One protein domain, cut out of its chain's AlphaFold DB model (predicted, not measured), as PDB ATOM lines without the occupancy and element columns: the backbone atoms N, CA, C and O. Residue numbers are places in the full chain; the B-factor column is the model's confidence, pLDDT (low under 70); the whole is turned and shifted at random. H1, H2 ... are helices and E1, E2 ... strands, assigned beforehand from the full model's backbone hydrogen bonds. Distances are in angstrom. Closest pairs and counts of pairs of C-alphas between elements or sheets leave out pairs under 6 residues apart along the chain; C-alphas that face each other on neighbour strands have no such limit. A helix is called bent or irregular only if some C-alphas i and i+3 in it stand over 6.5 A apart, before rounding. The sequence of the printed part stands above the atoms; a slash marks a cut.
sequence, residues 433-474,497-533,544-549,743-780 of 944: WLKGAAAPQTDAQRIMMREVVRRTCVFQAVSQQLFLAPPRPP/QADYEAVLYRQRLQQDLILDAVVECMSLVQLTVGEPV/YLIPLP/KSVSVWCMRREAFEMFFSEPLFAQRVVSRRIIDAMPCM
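This is residues 433 to 474, 497 to 533, 544 to 549 and 743 to 780 of the 944 residues of an uncharacterized protein of Bodo saltans (UniProt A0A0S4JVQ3). Picture a loose rod: a two-stranded ribbon, E1 and E2, makes one end, and the long helix H3 runs from it toward the other end. H1 crosses H3 near the ribbon, while H2 and the corner formed by H4 and H5 lie near H3 with few contacts. The printed part has 123 residues, with five named helices and two named strands in the order H1, H2, H3, E1, E2, H4, H5; the sheet is antiparallel, order E1 - E2, and the class is mostly helix. The whole is loose, with a radius of gyration of the C-alphas of 17.3 A, and spans 58 by 26 by 24 A.

Start at the sheet, where E1, residues 522 to 528, and E2, residues 744 to 750, are antiparallel neighbours at 153 degrees. Look there for N 525 and O 747, 2.8 A apart, and N 749 and O 523, 2.9 A apart, both within hydrogen-bond range. A tight link of 1 residue joins E1 to H3, residues 497 to 520. H3, with its residues 512 to 519 alone, touches H1, residues 443 to 454; their closest C-alphas, of Arg 450 and Leu 515, are 5.8 A apart. These two run opposite ways at a steep tilt of 68 degrees, only just short of about perpendicular. H2, residues 457 to 466, is close to H3 but not clearly touching, the closest C-alphas, of Ser 463 and Gln 511, being 6.8 A apart. H4, residues 752 to 760, and H5, residues 762 to 776, touch only at the corner, about perpendicular at 78 degrees; their closest C-alphas, of Phe 758 and Ala 765, are 5.9 A apart. H5 is close to H3 but not clearly touching, with the closest C-alphas, of Gln 510 and Val 769, 7.4 A apart. In H1, H2, H3, H4 and H5 every O i to N i+4 pair is within hydrogen-bond range.

Find C-alpha 522 at (108.442, 137.392, 173.472); from there E1 runs 18.9 A to C-alpha 528, and E2 measures 18.8 A from 744 to 750. H3 begins at C-alpha 497, (81.311, 161.772, 164.746), and covers 34.9 A to C-alpha 520. H1 measures 16.0 A, H2 14.1 A and H4 10.2 A; H4 is neither bent nor irregular, but only just: C-alphas 757 and 760 are 6.4 A apart. H5 runs 21.1 A to C-alpha 776 at (102.239, 161.763, 161.439).

The two C-alphas farthest apart, of Pro 474 and Gly 530, are 59.2 A apart. Look for three cuts: C-alphas 474 and 497 are 9.2 A apart, 533 and 544 12.3 A, and 549 and 743 17.8 A. Of the links that are printed whole, none is long. Residues 774 to 780, of which 774 to 776 belong to H5, stand free. The model's mean pLDDT is 73.4 over the printed part; 42 residues are under 70, among them 433 to 438 and 752 to 780.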
ATOM      1  N   TRP A 433     120.499 127.570 179.031       46.66
ATOM      2  CA  TRP A 433     119.031 127.508 179.029       46.66
ATOM      3  C   TRP A 433     118.359 128.246 177.852       46.66
ATOM      4  O   TRP A 433     117.196 128.003 177.550       46.66
ATOM      5  N   LEU A 434     119.087 129.121 177.149       40.25
ATOM      6  CA  LEU A 434     118.591 129.860 175.978       40.25
ATOM      7  C   LEU A 434     118.816 129.118 174.647       40.25
ATOM      8  O   LEU A 434     118.378 129.594 173.597       40.25
ATOM      9  N   LYS A 435     119.474 127.949 174.659       43.84
ATOM     10  CA  LYS A 435     119.794 127.147 173.462       43.84
ATOM     11  C   LYS A 435     118.587 126.348 172.949       43.84
ATOM     12  O   LYS A 435     118.602 125.123 172.914       43.84
ATOM     13  N   GLY A 436     117.554 127.070 172.519       51.28
ATOM     14  CA  GLY A 436     116.333 126.505 171.932       51.28
ATOM     15  C   GLY A 436     115.142 127.466 171.862       51.28
ATOM     16  O   GLY A 436     114.145 127.139 171.225       51.28
ATOM     17  N   ALA A 437     115.227 128.648 172.486       55.41
ATOM     18  CA  ALA A 437     114.106 129.580 172.550       55.41
ATOM     19  C   ALA A 437     113.802 130.212 171.179       55.41
ATOM     20  O   ALA A 437     114.625 130.940 170.620       55.41
ATOM     21  N   ALA A 438     112.604 129.954 170.652       67.88
ATOM     22  CA  ALA A 438     112.150 130.484 169.370       67.88
ATOM     23  C   ALA A 438     111.304 131.758 169.550       67.88
ATOM     24  O   ALA A 438     110.422 131.819 170.408       67.88
ATOM     25  N   ALA A 439     111.538 132.757 168.697       75.06
ATOM     26  CA  ALA A 439     110.547 133.792 168.395       75.06
ATOM     27  C   ALA A 439     109.334 133.156 167.669       75.06
ATOM     28  O   ALA A 439     109.491 132.070 167.103       75.06
ATOM     29  N   PRO A 440     108.138 133.776 167.650       74.75
ATOM     30  CA  PRO A 440     106.987 133.228 166.925       74.75
ATOM     31  C   PRO A 440     107.288 133.151 165.421       74.75
ATOM     32  O   PRO A 440     107.457 134.176 164.762       74.75
ATOM     33  N   GLN A 441     107.382 131.930 164.884       74.94
ATOM     34  CA  GLN A 441     107.906 131.670 163.535       74.94
ATOM     35  C   GLN A 441     106.844 131.739 162.434       74.94
ATOM     36  O   GLN A 441     107.191 131.767 161.257       74.94
ATOM     37  N   THR A 442     105.557 131.751 162.788       88.31
ATOM     38  CA  THR A 442     104.453 131.842 161.822       88.31
ATOM     39  C   THR A 442     103.498 132.973 162.169       88.31
ATOM     40  O   THR A 442     103.290 133.305 163.339       88.31
ATOM     41  N   ASP A 443     102.846 133.543 161.160       84.38
ATOM     42  CA  ASP A 443     101.913 134.651 161.387       84.38
ATOM     43  C   ASP A 443     100.651 134.215 162.132       84.38
ATOM     44  O   ASP A 443     100.102 134.989 162.908       84.38
ATOM     45  N   ALA A 444     100.264 132.939 162.034       85.38
ATOM     46  CA  ALA A 444      99.250 132.350 162.906       85.38
ATOM     47  C   ALA A 444      99.665 132.389 164.394       85.38
ATOM     48  O   ALA A 444      98.846 132.724 165.251       85.38
ATOM     49  N   GLN A 445     100.939 132.111 164.714       85.06
ATOM     50  CA  GLN A 445     101.470 132.275 166.074       85.06
ATOM     51  C   GLN A 445     101.525 133.754 166.481       85.06
ATOM     52  O   GLN A 445     101.131 134.071 167.602       85.06
ATOM     53  N   ARG A 446     101.942 134.666 165.587       86.25
ATOM     54  CA  ARG A 446     101.956 136.116 165.869       86.25
ATOM     55  C   ARG A 446     100.551 136.665 166.130       86.25
ATOM     56  O   ARG A 446     100.349 137.327 167.143       86.25
ATOM     57  N   ILE A 447      99.562 136.336 165.299       89.25
ATOM     58  CA  ILE A 447      98.151 136.734 165.466       89.25
ATOM     59  C   ILE A 447      97.573 136.188 166.778       89.25
ATOM     60  O   ILE A 447      96.950 136.937 167.533       89.25
ATOM     61  N   MET A 448      97.825 134.913 167.089       89.75
ATOM     62  CA  MET A 448      97.428 134.313 168.364       89.75
ATOM     63  C   MET A 448      98.084 135.025 169.555       89.75
ATOM     64  O   MET A 448      97.398 135.324 170.531       89.75
ATOM     65  N   MET A 449      99.378 135.351 169.476       87.25
ATOM     66  CA  MET A 449     100.083 136.034 170.565       87.25
ATOM     67  C   MET A 449      99.610 137.479 170.748       87.25
ATOM     68  O   MET A 449      99.369 137.880 171.882       87.25
ATOM     69  N   ARG A 450      99.372 138.230 169.659       90.44
ATOM     70  CA  ARG A 450      98.743 139.565 169.704       90.44
ATOM     71  C   ARG A 450      97.435 139.523 170.491       90.44
ATOM     72  O   ARG A 450      97.228 140.347 171.373       90.44
ATOM     73  N   GLU A 451      96.567 138.551 170.207       91.12
ATOM     74  CA  GLU A 451      95.264 138.432 170.873       91.12
ATOM     75  C   GLU A 451      95.368 137.952 172.331       91.12
ATOM     76  O   GLU A 451      94.621 138.432 173.184       91.12
ATOM     77  N   VAL A 452      96.315 137.066 172.655       89.38
ATOM     78  CA  VAL A 452      96.595 136.671 174.047       89.38
ATOM     79  C   VAL A 452      97.129 137.862 174.852       89.38
ATOM     80  O   VAL A 452      96.594 138.155 175.922       89.38
ATOM     81  N   VAL A 453      98.112 138.604 174.327       89.75
ATOM     82  CA  VAL A 453      98.674 139.806 174.966       89.75
ATOM     83  C   VAL A 453      97.602 140.886 175.137       89.75
ATOM     84  O   VAL A 453      97.444 141.399 176.245       89.75
ATOM     85  N   ARG A 454      96.800 141.174 174.100       92.75
ATOM     86  CA  ARG A 454      95.671 142.132 174.130       92.75
ATOM     87  C   ARG A 454      94.623 141.796 175.204       92.75
ATOM     88  O   ARG A 454      93.921 142.684 175.692       92.75
ATOM     89  N   ARG A 455      94.518 140.522 175.601       89.94
ATOM     90  CA  ARG A 455      93.639 140.039 176.682       89.94
ATOM     91  C   ARG A 455      94.283 140.045 178.074       89.94
ATOM     92  O   ARG A 455      93.578 139.776 179.045       89.94
ATOM     93  N   THR A 456      95.575 140.348 178.209       87.56
ATOM     94  CA  THR A 456      96.208 140.482 179.532       87.56
ATOM     95  C   THR A 456      95.744 141.754 180.239       87.56
ATOM     96  O   THR A 456      95.647 142.822 179.633       87.56
ATOM     97  N   CYS A 457      95.513 141.664 181.550       79.94
ATOM     98  CA  CYS A 457      95.181 142.823 182.380       79.94
ATOM     99  C   CYS A 457      96.283 143.896 182.360       79.94
ATOM    100  O   CYS A 457      95.966 145.081 182.383       79.94
ATOM    101  N   VAL A 458      97.558 143.496 182.247       82.44
ATOM    102  CA  VAL A 458      98.705 144.414 182.128       82.44
ATOM    103  C   VAL A 458      98.601 145.249 180.853       82.44
ATOM    104  O   VAL A 458      98.599 146.475 180.933       82.44
ATOM    105  N   PHE A 459      98.434 144.618 179.682       88.75
ATOM    106  CA  PHE A 459      98.278 145.368 178.433       88.75
ATOM    107  C   PHE A 459      97.001 146.222 178.434       88.75
ATOM    108  O   PHE A 459      97.013 147.335 177.916       88.75
ATOM    109  N   GLN A 460      95.905 145.747 179.034       89.94
ATOM    110  CA  GLN A 460      94.658 146.516 179.119       89.94
ATOM    111  C   GLN A 460      94.788 147.757 180.012       89.94
ATOM    112  O   GLN A 460      94.397 148.839 179.586       89.94
ATOM    113  N   ALA A 461      95.402 147.647 181.192       83.62
ATOM    114  CA  ALA A 461      95.668 148.799 182.054       83.62
ATOM    115  C   ALA A 461      96.614 149.812 181.382       83.62
ATOM    116  O   ALA A 461      96.342 151.010 181.369       83.62
ATOM    117  N   VAL A 462      97.694 149.332 180.758       83.88
ATOM    118  CA  VAL A 462      98.694 150.184 180.095       83.88
ATOM    119  C   VAL A 462      98.114 150.862 178.852       83.88
ATOM    120  O   VAL A 462      98.320 152.056 178.649       83.88
ATOM    121  N   SER A 463      97.321 150.155 178.043       86.81
ATOM    122  CA  SER A 463      96.644 150.764 176.892       86.81
ATOM    123  C   SER A 463      95.542 151.746 177.303       86.81
ATOM    124  O   SER A 463      95.382 152.755 176.624       86.81
ATOM    125  N   GLN A 464      94.850 151.545 178.429       88.31
ATOM    126  CA  GLN A 464      93.919 152.540 178.985       88.31
ATOM    127  C   GLN A 464      94.638 153.798 179.504       88.31
ATOM    128  O   GLN A 464      94.112 154.899 179.353       88.31
ATOM    129  N   GLN A 465      95.841 153.659 180.072       87.25
ATOM    130  CA  GLN A 465      96.656 154.795 180.527       87.25
ATOM    131  C   GLN A 465      97.272 155.588 179.361       87.25
ATOM    132  O   GLN A 465      97.296 156.815 179.401       87.25
ATOM    133  N   LEU A 466      97.758 154.905 178.319       86.69
ATOM    134  CA  LEU A 466      98.384 155.538 177.148       86.69
ATOM    135  C   LEU A 466      97.365 156.101 176.149       86.69
ATOM    136  O   LEU A 466      97.626 157.117 175.506       86.69
ATOM    137  N   PHE A 467      96.212 155.446 176.007       91.06
ATOM    138  CA  PHE A 467      95.167 155.796 175.048       91.06
ATOM    139  C   PHE A 467      93.872 156.123 175.787       91.06
ATOM    140  O   PHE A 467      92.892 155.378 175.728       91.06
ATOM    141  N   LEU A 468      93.877 157.270 176.477       89.25
ATOM    142  CA  LEU A 468      92.667 157.855 177.053       89.25
ATOM    143  C   LEU A 468      91.567 157.899 175.988       89.25
ATOM    144  O   LEU A 468      91.784 158.400 174.878       89.25
ATOM    145  N   ALA A 469      90.389 157.369 176.321       83.19
ATOM    146  CA  ALA A 469      89.260 157.376 175.406       83.19
ATOM    147  C   ALA A 469      88.917 158.833 175.038       83.19
ATOM    148  O   ALA A 469      88.719 159.643 175.950       83.19
ATOM    149  N   PRO A 470      88.843 159.196 173.742       84.31
ATOM    150  CA  PRO A 470      88.443 160.539 173.352       84.31
ATOM    151  C   PRO A 470      87.052 160.857 173.922       84.31
ATOM    152  O   PRO A 470      86.219 159.945 174.039       84.31
ATOM    153  N   PRO A 471      86.768 162.128 174.265       86.50
ATOM    154  CA  PRO A 471      85.427 162.523 174.666       86.50
ATOM    155  C   PRO A 471      84.464 162.170 173.531       86.50
ATOM    156  O   PRO A 471      84.696 162.532 172.375       86.50
ATOM    157  N   ARG A 472      83.400 161.426 173.849       88.44
ATOM    158  CA  ARG A 472      82.340 161.150 172.874       88.44
ATOM    159  C   ARG A 472      81.730 162.483 172.435       88.44
ATOM    160  O   ARG A 472      81.486 163.320 173.310       88.44
ATOM    161  N   PRO A 473      81.455 162.691 171.134       86.31
ATOM    162  CA  PRO A 473      80.641 163.822 170.721       86.31
ATOM    163  C   PRO A 473      79.296 163.752 171.464       86.31
ATOM    164  O   PRO A 473      78.806 162.645 171.728       86.31
ATOM    165  N   PRO A 474      78.704 164.897 171.847       82.62
ATOM    166  CA  PRO A 474      77.393 164.900 172.478       82.62
ATOM    167  C   PRO A 474      76.401 164.214 171.537       82.62
ATOM    168  O   PRO A 474      76.311 164.570 170.363       82.62
ATOM    169  N   GLN A 497      81.344 163.238 164.720       90.06
ATOM    170  CA  GLN A 497      81.311 161.772 164.746       90.06
ATOM    171  C   GLN A 497      82.377 161.163 163.820       90.06
ATOM    172  O   GLN A 497      82.996 160.161 164.178       90.06
ATOM    173  N   ALA A 498      82.631 161.769 162.656       86.31
ATOM    174  CA  ALA A 498      83.693 161.337 161.747       86.31
ATOM    175  C   ALA A 498      85.095 161.552 162.352       86.31
ATOM    176  O   ALA A 498      85.925 160.643 162.318       86.31
ATOM    177  N   ASP A 499      85.339 162.709 162.976       86.75
ATOM    178  CA  ASP A 499      86.587 163.006 163.688       86.75
ATOM    179  C   ASP A 499      86.788 162.073 164.896       86.75
ATOM    180  O   ASP A 499      87.884 161.547 165.102       86.75
ATOM    181  N   TYR A 500      85.724 161.796 165.659       92.62
ATOM    182  CA  TYR A 500      85.748 160.843 166.774       92.62
ATOM    183  C   TYR A 500      86.156 159.431 166.323       92.62
ATOM    184  O   TYR A 500      87.053 158.815 166.909       92.62
ATOM    185  N   GLU A 501      85.553 158.928 165.243       91.25
ATOM    186  CA  GLU A 501      85.911 157.636 164.648       91.25
ATOM    187  C   GLU A 501      87.349 157.621 164.106       91.25
ATOM    188  O   GLU A 501      88.065 156.634 164.293       91.25
ATOM    189  N   ALA A 502      87.815 158.720 163.503       87.94
ATOM    190  CA  ALA A 502      89.189 158.849 163.023       87.94
ATOM    191  C   ALA A 502      90.224 158.829 164.166       87.94
ATOM    192  O   ALA A 502      91.300 158.244 164.008       87.94
ATOM    193  N   VAL A 503      89.913 159.413 165.330       91.12
ATOM    194  CA  VAL A 503      90.770 159.325 166.528       91.12
ATOM    195  C   VAL A 503      90.789 157.900 167.086       91.12
ATOM    196  O   VAL A 503      91.876 157.369 167.317       91.12
ATOM    197  N   LEU A 504      89.630 157.242 167.228       91.31
ATOM    198  CA  LEU A 504      89.563 155.843 167.676       91.31
ATOM    199  C   LEU A 504      90.337 154.895 166.744       91.31
ATOM    200  O   LEU A 504      91.050 154.007 167.214       91.31
ATOM    201  N   TYR A 505      90.251 155.100 165.427       91.62
ATOM    202  CA  TYR A 505      91.007 154.322 164.446       91.62
ATOM    203  C   TYR A 505      92.527 154.500 164.608       91.62
ATOM    204  O   TYR A 505      93.269 153.515 164.618       91.62
ATOM    205  N   ARG A 506      93.002 155.737 164.820       86.69
ATOM    206  CA  ARG A 506      94.424 156.021 165.093       86.69
ATOM    207  C   ARG A 506      94.903 155.387 166.400       86.69
ATOM    208  O   ARG A 506      95.971 154.779 166.406       86.69
ATOM    209  N   GLN A 507      94.116 155.472 167.475       92.56
ATOM    210  CA  GLN A 507      94.442 154.826 168.752       92.56
ATOM    211  C   GLN A 507      94.540 153.302 168.608       92.56
ATOM    212  O   GLN A 507      95.478 152.699 169.122       92.56
ATOM    213  N   ARG A 508      93.634 152.675 167.845       91.62
ATOM    214  CA  ARG A 508      93.684 151.233 167.566       91.62
ATOM    215  C   ARG A 508      94.954 150.828 166.812       91.62
ATOM    216  O   ARG A 508      95.625 149.893 167.234       91.62
ATOM    217  N   LEU A 509      95.330 151.558 165.758       90.00
ATOM    218  CA  LEU A 509      96.589 151.314 165.036       90.00
ATOM    219  C   LEU A 509      97.820 151.459 165.947       90.00
ATOM    220  O   LEU A 509      98.779 150.702 165.817       90.00
ATOM    221  N   GLN A 510      97.801 152.403 166.889       89.62
ATOM    222  CA  GLN A 510      98.886 152.583 167.858       89.62
ATOM    223  C   GLN A 510      98.947 151.447 168.888       89.62
ATOM    224  O   GLN A 510     100.041 150.990 169.211       89.62
ATOM    225  N   GLN A 511      97.799 150.949 169.359       91.81
ATOM    226  CA  GLN A 511      97.729 149.758 170.211       91.81
ATOM    227  C   GLN A 511      98.272 148.521 169.486       91.81
ATOM    228  O   GLN A 511      99.082 147.795 170.059       91.81
ATOM    229  N   ASP A 512      97.889 148.314 168.224       91.75
ATOM    230  CA  ASP A 512      98.355 147.181 167.420       91.75
ATOM    231  C   ASP A 512      99.873 147.256 167.140       91.75
ATOM    232  O   ASP A 512     100.568 146.253 167.284       91.75
ATOM    233  N   LEU A 513     100.435 148.446 166.890       89.88
ATOM    234  CA  LEU A 513     101.892 148.635 166.760       89.88
ATOM    235  C   LEU A 513     102.678 148.386 168.065       89.88
ATOM    236  O   LEU A 513     103.849 148.009 167.999       89.88
ATOM    237  N   ILE A 514     102.077 148.605 169.241       89.44
ATOM    238  CA  ILE A 514     102.705 148.258 170.530       89.44
ATOM    239  C   ILE A 514     102.570 146.754 170.802       89.44
ATOM    240  O   ILE A 514     103.531 146.150 171.273       89.44
ATOM    241  N   LEU A 515     101.429 146.135 170.467       91.25
ATOM    242  CA  LEU A 515     101.267 144.676 170.527       91.25
ATOM    243  C   LEU A 515     102.326 143.967 169.682       91.25
ATOM    244  O   LEU A 515     102.885 142.976 170.138       91.25
ATOM    245  N   ASP A 516     102.643 144.491 168.501       90.38
ATOM    246  CA  ASP A 516     103.656 143.919 167.612       90.38
ATOM    247  C   ASP A 516     105.051 143.943 168.231       90.38
ATOM    248  O   ASP A 516     105.666 142.889 168.391       90.38
ATOM    249  N   ALA A 517     105.506 145.114 168.683       87.06
ATOM    250  CA  ALA A 517     106.803 145.252 169.343       87.06
ATOM    251  C   ALA A 517     106.900 144.416 170.639       87.06
ATOM    252  O   ALA A 517     107.958 143.873 170.959       87.06
ATOM    253  N   VAL A 518     105.786 144.266 171.366       89.31
ATOM    254  CA  VAL A 518     105.676 143.374 172.529       89.31
ATOM    255  C   VAL A 518     105.814 141.905 172.123       89.31
ATOM    256  O   VAL A 518     106.610 141.194 172.736       89.31
ATOM    257  N   VAL A 519     105.088 141.447 171.099       91.31
ATOM    258  CA  VAL A 519     105.102 140.054 170.613       91.31
ATOM    259  C   VAL A 519     106.469 139.670 170.043       91.31
ATOM    260  O   VAL A 519     106.934 138.559 170.289       91.31
ATOM    261  N   GLU A 520     107.154 140.584 169.355       87.62
ATOM    262  CA  GLU A 520     108.529 140.385 168.870       87.62
ATOM    263  C   GLU A 520     109.559 140.287 170.009       87.62
ATOM    264  O   GLU A 520     110.588 139.627 169.862       87.62
ATOM    265  N   CYS A 521     109.266 140.872 171.176       85.25
ATOM    266  CA  CYS A 521     110.075 140.731 172.389       85.25
ATOM    267  C   CYS A 521     109.744 139.481 173.230       85.25
ATOM    268  O   CYS A 521     110.379 139.264 174.270       85.25
ATOM    269  N   MET A 522     108.771 138.659 172.814       88.31
ATOM    270  CA  MET A 522     108.442 137.392 173.472       88.31
ATOM    271  C   MET A 522     109.175 136.210 172.829       88.31
ATOM    272  O   MET A 522     109.250 136.073 171.609       88.31
ATOM    273  N   SER A 523     109.665 135.303 173.670       85.50
ATOM    274  CA  SER A 523     110.318 134.059 173.257       85.50
ATOM    275  C   SER A 523     109.648 132.847 173.895       85.50
ATOM    276  O   SER A 523     109.318 132.878 175.082       85.50
ATOM    277  N   LEU A 524     109.470 131.778 173.119       82.44
ATOM    278  CA  LEU A 524     108.951 130.507 173.604       82.44
ATOM    279  C   LEU A 524     110.041 129.782 174.393       82.44
ATOM    280  O   LEU A 524     111.099 129.472 173.845       82.44
ATOM    281  N   VAL A 525     109.759 129.471 175.652       81.62
ATOM    282  CA  VAL A 525     110.616 128.663 176.520       81.62
ATOM    283  C   VAL A 525     109.868 127.377 176.855       81.62
ATOM    284  O   VAL A 525     108.737 127.407 177.343       81.62
ATOM    285  N   GLN A 526     110.485 126.230 176.578       78.44
ATOM    286  CA  GLN A 526     109.997 124.943 177.069       78.44
ATOM    287  C   GLN A 526     110.597 124.705 178.454       78.44
ATOM    288  O   GLN A 526     111.816 124.717 178.605       78.44
ATOM    289  N   LEU A 527     109.745 124.519 179.460       80.19
ATOM    290  CA  LEU A 527     110.143 124.246 180.837       80.19
ATOM    291  C   LEU A 527     109.935 122.758 181.122       80.19
ATOM    292  O   LEU A 527     108.793 122.293 181.144       80.19
ATOM    293  N   THR A 528     111.011 122.002 181.328       80.25
ATOM    294  CA  THR A 528     110.925 120.590 181.731       80.25
ATOM    295  C   THR A 528     110.542 120.498 183.207       80.25
ATOM    296  O   THR A 528     111.095 121.205 184.050       80.25
ATOM    297  N   VAL A 529     109.601 119.621 183.556       75.19
ATOM    298  CA  VAL A 529     109.157 119.471 184.948       75.19
ATOM    299  C   VAL A 529     110.270 118.825 185.774       75.19
ATOM    300  O   VAL A 529     110.580 117.648 185.606       75.19
ATOM    301  N   GLY A 530     110.858 119.617 186.673       76.25
ATOM    302  CA  GLY A 530     111.995 119.237 187.517       76.25
ATOM    303  C   GLY A 530     113.299 119.974 187.192       76.25
ATOM    304  O   GLY A 530     114.214 119.941 188.010       76.25
ATOM    305  N   GLU A 531     113.387 120.678 186.059       75.38
ATOM    306  CA  GLU A 531     114.520 121.568 185.776       75.38
ATOM    307  C   GLU A 531     114.306 122.942 186.442       75.38
ATOM    308  O   GLU A 531     113.205 123.498 186.371       75.38
ATOM    309  N   PRO A 532     115.324 123.515 187.113       66.81
ATOM    310  CA  PRO A 532     115.209 124.838 187.709       66.81
ATOM    311  C   PRO A 532     115.244 125.917 186.616       66.81
ATOM    312  O   PRO A 532     116.138 125.941 185.776       66.81
ATOM    313  N   VAL A 533     114.282 126.844 186.653       61.78
ATOM    314  CA  VAL A 533     114.126 127.921 185.646       61.78
ATOM    315  C   VAL A 533     115.279 128.946 185.690       61.78
ATOM    316  O   VAL A 533     115.469 129.718 184.754       61.78
ATOM    317  N   TYR A 544     107.262 136.840 184.007       61.53
ATOM    318  CA  TYR A 544     105.868 136.862 183.562       61.53
ATOM    319  C   TYR A 544     105.572 135.638 182.696       61.53
ATOM    320  O   TYR A 544     105.927 135.596 181.519       61.53
ATOM    321  N   LEU A 545     104.923 134.639 183.296       67.50
ATOM    322  CA  LEU A 545     104.487 133.420 182.620       67.50
ATOM    323  C   LEU A 545     103.101 133.650 182.000       67.50
ATOM    324  O   LEU A 545     102.114 133.757 182.727       67.50
ATOM    325  N   ILE A 546     103.009 133.710 180.667       71.50
ATOM    326  CA  ILE A 546     101.712 133.743 179.974       71.50
ATOM    327  C   ILE A 546     101.277 132.302 179.655       71.50
ATOM    328  O   ILE A 546     101.892 131.668 178.791       71.50
ATOM    329  N   PRO A 547     100.236 131.756 180.320       54.72
ATOM    330  CA  PRO A 547      99.751 130.412 180.035       54.72
ATOM    331  C   PRO A 547      99.051 130.375 178.674       54.72
ATOM    332  O   PRO A 547      98.159 131.176 178.389       54.72
ATOM    333  N   LEU A 548      99.436 129.411 177.841       56.91
ATOM    334  CA  LEU A 548      98.752 129.151 176.578       56.91
ATOM    335  C   LEU A 548      97.361 128.539 176.831       56.91
ATOM    336  O   LEU A 548      97.219 127.700 177.726       56.91
ATOM    337  N   PRO A 549      96.333 128.886 176.030       51.09
ATOM    338  CA  PRO A 549      95.139 128.051 175.937       51.09
ATOM    339  C   PRO A 549      95.530 126.642 175.456       51.09
ATOM    340  O   PRO A 549      96.535 126.475 174.763       51.09
ATOM    341  N   LYS A 743     105.871 115.998 181.019       73.00
ATOM    342  CA  LYS A 743     107.336 116.124 181.091       73.00
ATOM    343  C   LYS A 743     107.816 117.548 180.839       73.00
ATOM    344  O   LYS A 743     108.861 117.922 181.357       73.00
ATOM    345  N   SER A 744     107.061 118.342 180.085       74.00
ATOM    346  CA  SER A 744     107.376 119.742 179.816       74.00
ATOM    347  C   SER A 744     106.122 120.597 179.640       74.00
ATOM    348  O   SER A 744     105.052 120.103 179.277       74.00
ATOM    349  N   VAL A 745     106.267 121.894 179.905       76.19
ATOM    350  CA  VAL A 745     105.247 122.930 179.714       76.19
ATOM    351  C   VAL A 745     105.852 124.057 178.881       76.19
ATOM    352  O   VAL A 745     106.880 124.626 179.242       76.19
ATOM    353  N   SER A 746     105.215 124.389 177.761       75.25
ATOM    354  CA  SER A 746     105.631 125.493 176.891       75.25
ATOM    355  C   SER A 746     105.040 126.816 177.380       75.25
ATOM    356  O   SER A 746     103.818 126.945 177.462       75.25
ATOM    357  N   VAL A 747     105.887 127.807 177.671       79.50
ATOM    358  CA  VAL A 747     105.477 129.134 178.159       79.50
ATOM    359  C   VAL A 747     106.139 130.234 177.333       79.50
ATOM    360  O   VAL A 747     107.282 130.102 176.900       79.50
ATOM    361  N   TRP A 748     105.429 131.340 177.111       79.69
ATOM    362  CA  TRP A 748     106.001 132.528 176.481       79.69
ATOM    363  C   TRP A 748     106.552 133.483 177.536       79.69
ATOM    364  O   TRP A 748     105.809 133.960 178.394       79.69
ATOM    365  N   CYS A 749     107.849 133.772 177.438       80.44
ATOM    366  CA  CYS A 749     108.582 134.647 178.346       80.44
ATOM    367  C   CYS A 749     109.017 135.923 177.614       80.44
ATOM    368  O   CYS A 749     109.592 135.858 176.525       80.44
ATOM    369  N   MET A 750     108.776 137.082 178.230       77.56
ATOM    370  CA  MET A 750     109.314 138.374 177.795       77.56
ATOM    371  C   MET A 750     110.620 138.677 178.539       77.56
ATOM    372  O   MET A 750     110.748 138.369 179.724       77.56
ATOM    373  N   ARG A 751     111.587 139.308 177.863       70.12
ATOM    374  CA  ARG A 751     112.826 139.782 178.505       70.12
ATOM    375  C   ARG A 751     112.563 140.956 179.447       70.12
ATOM    376  O   ARG A 751     111.761 141.832 179.122       70.12
ATOM    377  N   ARG A 752     113.280 141.020 180.573       65.88
ATOM    378  CA  ARG A 752     113.124 142.091 181.571       65.88
ATOM    379  C   ARG A 752     113.389 143.472 180.973       65.88
ATOM    380  O   ARG A 752     112.631 144.391 181.245       65.88
ATOM    381  N   GLU A 753     114.399 143.604 180.122       68.38
ATOM    382  CA  GLU A 753     114.783 144.876 179.502       68.38
ATOM    383  C   GLU A 753     113.686 145.398 178.561       68.38
ATOM    384  O   GLU A 753     113.443 146.600 178.503       68.38
ATOM    385  N   ALA A 754     112.985 144.497 177.863       64.94
ATOM    386  CA  ALA A 754     111.818 144.847 177.058       64.94
ATOM    387  C   ALA A 754     110.618 145.203 177.950       64.94
ATOM    388  O   ALA A 754     109.954 146.208 177.713       64.94
ATOM    389  N   PHE A 755     110.367 144.426 179.009       69.75
ATOM    390  CA  PHE A 755     109.287 144.714 179.954       69.75
ATOM    391  C   PHE A 755     109.466 146.085 180.627       69.75
ATOM    392  O   PHE A 755     108.532 146.877 180.678       69.75
ATOM    393  N   GLU A 756     110.671 146.408 181.099       67.12
ATOM    394  CA  GLU A 756     110.965 147.691 181.742       67.12
ATOM    395  C   GLU A 756     110.850 148.863 180.752       67.12
ATOM    396  O   GLU A 756     110.248 149.884 181.099       67.12
ATOM    397  N   MET A 757     111.308 148.676 179.508       64.00
ATOM    398  CA  MET A 757     111.172 149.638 178.404       64.00
ATOM    399  C   MET A 757     109.708 149.922 178.022       64.00
ATOM    400  O   MET A 757     109.374 151.068 177.731       64.00
ATOM    401  N   PHE A 758     108.827 148.914 178.025       62.72
ATOM    402  CA  PHE A 758     107.413 149.098 177.667       62.72
ATOM    403  C   PHE A 758     106.503 149.474 178.844       62.72
ATOM    404  O   PHE A 758     105.488 150.133 178.619       62.72
ATOM    405  N   PHE A 759     106.832 149.064 180.076       62.25
ATOM    406  CA  PHE A 759     105.886 149.088 181.199       62.25
ATOM    407  C   PHE A 759     106.375 149.780 182.480       62.25
ATOM    408  O   PHE A 759     105.527 150.175 183.276       62.25
ATOM    409  N   SER A 760     107.687 149.960 182.709       51.78
ATOM    410  CA  SER A 760     108.170 150.665 183.920       51.78
ATOM    411  C   SER A 760     108.432 152.160 183.718       51.78
ATOM    412  O   SER A 760     108.295 152.929 184.666       51.78
ATOM    413  N   GLU A 761     108.732 152.599 182.490       53.50
ATOM    414  CA  GLU A 761     108.752 154.021 182.139       53.50
ATOM    415  C   GLU A 761     107.472 154.402 181.369       53.50
ATOM    416  O   GLU A 761     107.461 154.338 180.134       53.50
ATOM    417  N   PRO A 762     106.397 154.883 182.032       47.41
ATOM    418  CA  PRO A 762     105.236 155.424 181.318       47.41
ATOM    419  C   PRO A 762     105.636 156.603 180.419       47.41
ATOM    420  O   PRO A 762     105.104 156.753 179.321       47.41
ATOM    421  N   LEU A 763     106.656 157.375 180.821       44.81
ATOM    422  CA  LEU A 763     107.274 158.413 179.993       44.81
ATOM    423  C   LEU A 763     107.940 157.859 178.723       44.81
ATOM    424  O   LEU A 763     107.975 158.576 177.728       44.81
ATOM    425  N   PHE A 764     108.461 156.627 178.704       44.81
ATOM    426  CA  PHE A 764     109.043 156.040 177.491       44.81
ATOM    427  C   PHE A 764     107.951 155.651 176.499       44.81
ATOM    428  O   PHE A 764     107.996 156.077 175.346       44.81
ATOM    429  N   ALA A 765     106.926 154.926 176.952       44.06
ATOM    430  CA  ALA A 765     105.782 154.576 176.116       44.06
ATOM    431  C   ALA A 765     105.055 155.834 175.596       44.06
ATOM    432  O   ALA A 765     104.783 155.941 174.398       44.06
ATOM    433  N   GLN A 766     104.854 156.841 176.454       42.81
ATOM    434  CA  GLN A 766     104.322 158.148 176.061       42.81
ATOM    435  C   GLN A 766     105.240 158.856 175.051       42.81
ATOM    436  O   GLN A 766     104.750 159.348 174.041       42.81
ATOM    437  N   ARG A 767     106.571 158.852 175.232       47.28
ATOM    438  CA  ARG A 767     107.525 159.409 174.251       47.28
ATOM    439  C   ARG A 767     107.475 158.678 172.908       47.28
ATOM    440  O   ARG A 767     107.511 159.348 171.881       47.28
ATOM    441  N   VAL A 768     107.373 157.349 172.879       46.09
ATOM    442  CA  VAL A 768     107.261 156.569 171.630       46.09
ATOM    443  C   VAL A 768     105.959 156.902 170.893       46.09
ATOM    444  O   VAL A 768     105.988 157.144 169.684       46.09
ATOM    445  N   VAL A 769     104.835 156.984 171.614       43.03
ATOM    446  CA  VAL A 769     103.524 157.346 171.051       43.03
ATOM    447  C   VAL A 769     103.504 158.804 170.582       43.03
ATOM    448  O   VAL A 769     103.228 159.058 169.411       43.03
ATOM    449  N   SER A 770     103.863 159.771 171.434       38.47
ATOM    450  CA  SER A 770     103.880 161.199 171.089       38.47
ATOM    451  C   SER A 770     104.826 161.520 169.931       38.47
ATOM    452  O   SER A 770     104.476 162.331 169.079       38.47
ATOM    453  N   ARG A 771     105.994 160.868 169.844       41.91
ATOM    454  CA  ARG A 771     106.947 161.091 168.745       41.91
ATOM    455  C   ARG A 771     106.392 160.568 167.416       41.91
ATOM    456  O   ARG A 771     106.314 161.341 166.470       41.91
ATOM    457  N   ARG A 772     105.844 159.343 167.389       43.00
ATOM    458  CA  ARG A 772     105.138 158.807 166.204       43.00
ATOM    459  C   ARG A 772     103.867 159.594 165.835       43.00
ATOM    460  O   ARG A 772     103.480 159.588 164.672       43.00
ATOM    461  N   ILE A 773     103.222 160.288 166.781       38.38
ATOM    462  CA  ILE A 773     102.123 161.232 166.492       38.38
ATOM    463  C   ILE A 773     102.649 162.502 165.812       38.38
ATOM    464  O   ILE A 773     102.071 162.931 164.815       38.38
ATOM    465  N   ILE A 774     103.742 163.084 166.314       39.28
ATOM    466  CA  ILE A 774     104.387 164.268 165.721       39.28
ATOM    467  C   ILE A 774     104.836 163.968 164.282       39.28
ATOM    468  O   ILE A 774     104.550 164.755 163.380       39.28
ATOM    469  N   ASP A 775     105.435 162.797 164.051       36.88
ATOM    470  CA  ASP A 775     105.866 162.342 162.723       36.88
ATOM    471  C   ASP A 775     104.685 162.167 161.733       36.88
ATOM    472  O   ASP A 775     104.867 162.281 160.521       36.88
ATOM    473  N   ALA A 776     103.460 161.946 162.234       35.38
ATOM    474  CA  ALA A 776     102.239 161.763 161.439       35.38
ATOM    475  C   ALA A 776     101.383 163.041 161.260       35.38
ATOM    476  O   ALA A 776     100.409 163.033 160.503       35.38
ATOM    477  N   MET A 777     101.712 164.147 161.935       33.19
ATOM    478  CA  MET A 777     100.950 165.405 161.869       33.19
ATOM    479  C   MET A 777     101.106 166.314 160.621       33.19
ATOM    480  O   MET A 777     100.231 167.171 160.464       33.19
ATOM    481  N   PRO A 778     102.111 166.209 159.716       36.59
ATOM    482  CA  PRO A 778     102.327 167.215 158.661       36.59
ATOM    483  C   PRO A 778     101.167 167.504 157.687       36.59
ATOM    484  O   PRO A 778     101.193 168.541 157.029       36.59
ATOM    485  N   CYS A 779     100.178 166.615 157.558       34.88
ATOM    486  CA  CYS A 779      99.261 166.606 156.410       34.88
ATOM    487  C   CYS A 779      97.889 167.282 156.611       34.88
ATOM    488  O   CYS A 779      97.181 167.450 155.625       34.88
ATOM    489  N   MET A 780      97.465 167.610 157.844       32.31
ATOM    490  CA  MET A 780      96.020 167.750 158.153       32.31
ATOM    491  C   MET A 780      95.552 169.052 158.832       32.31
ATOM    492  O   MET A 780      94.349 169.208 159.017       32.31
TER     493      MET A 780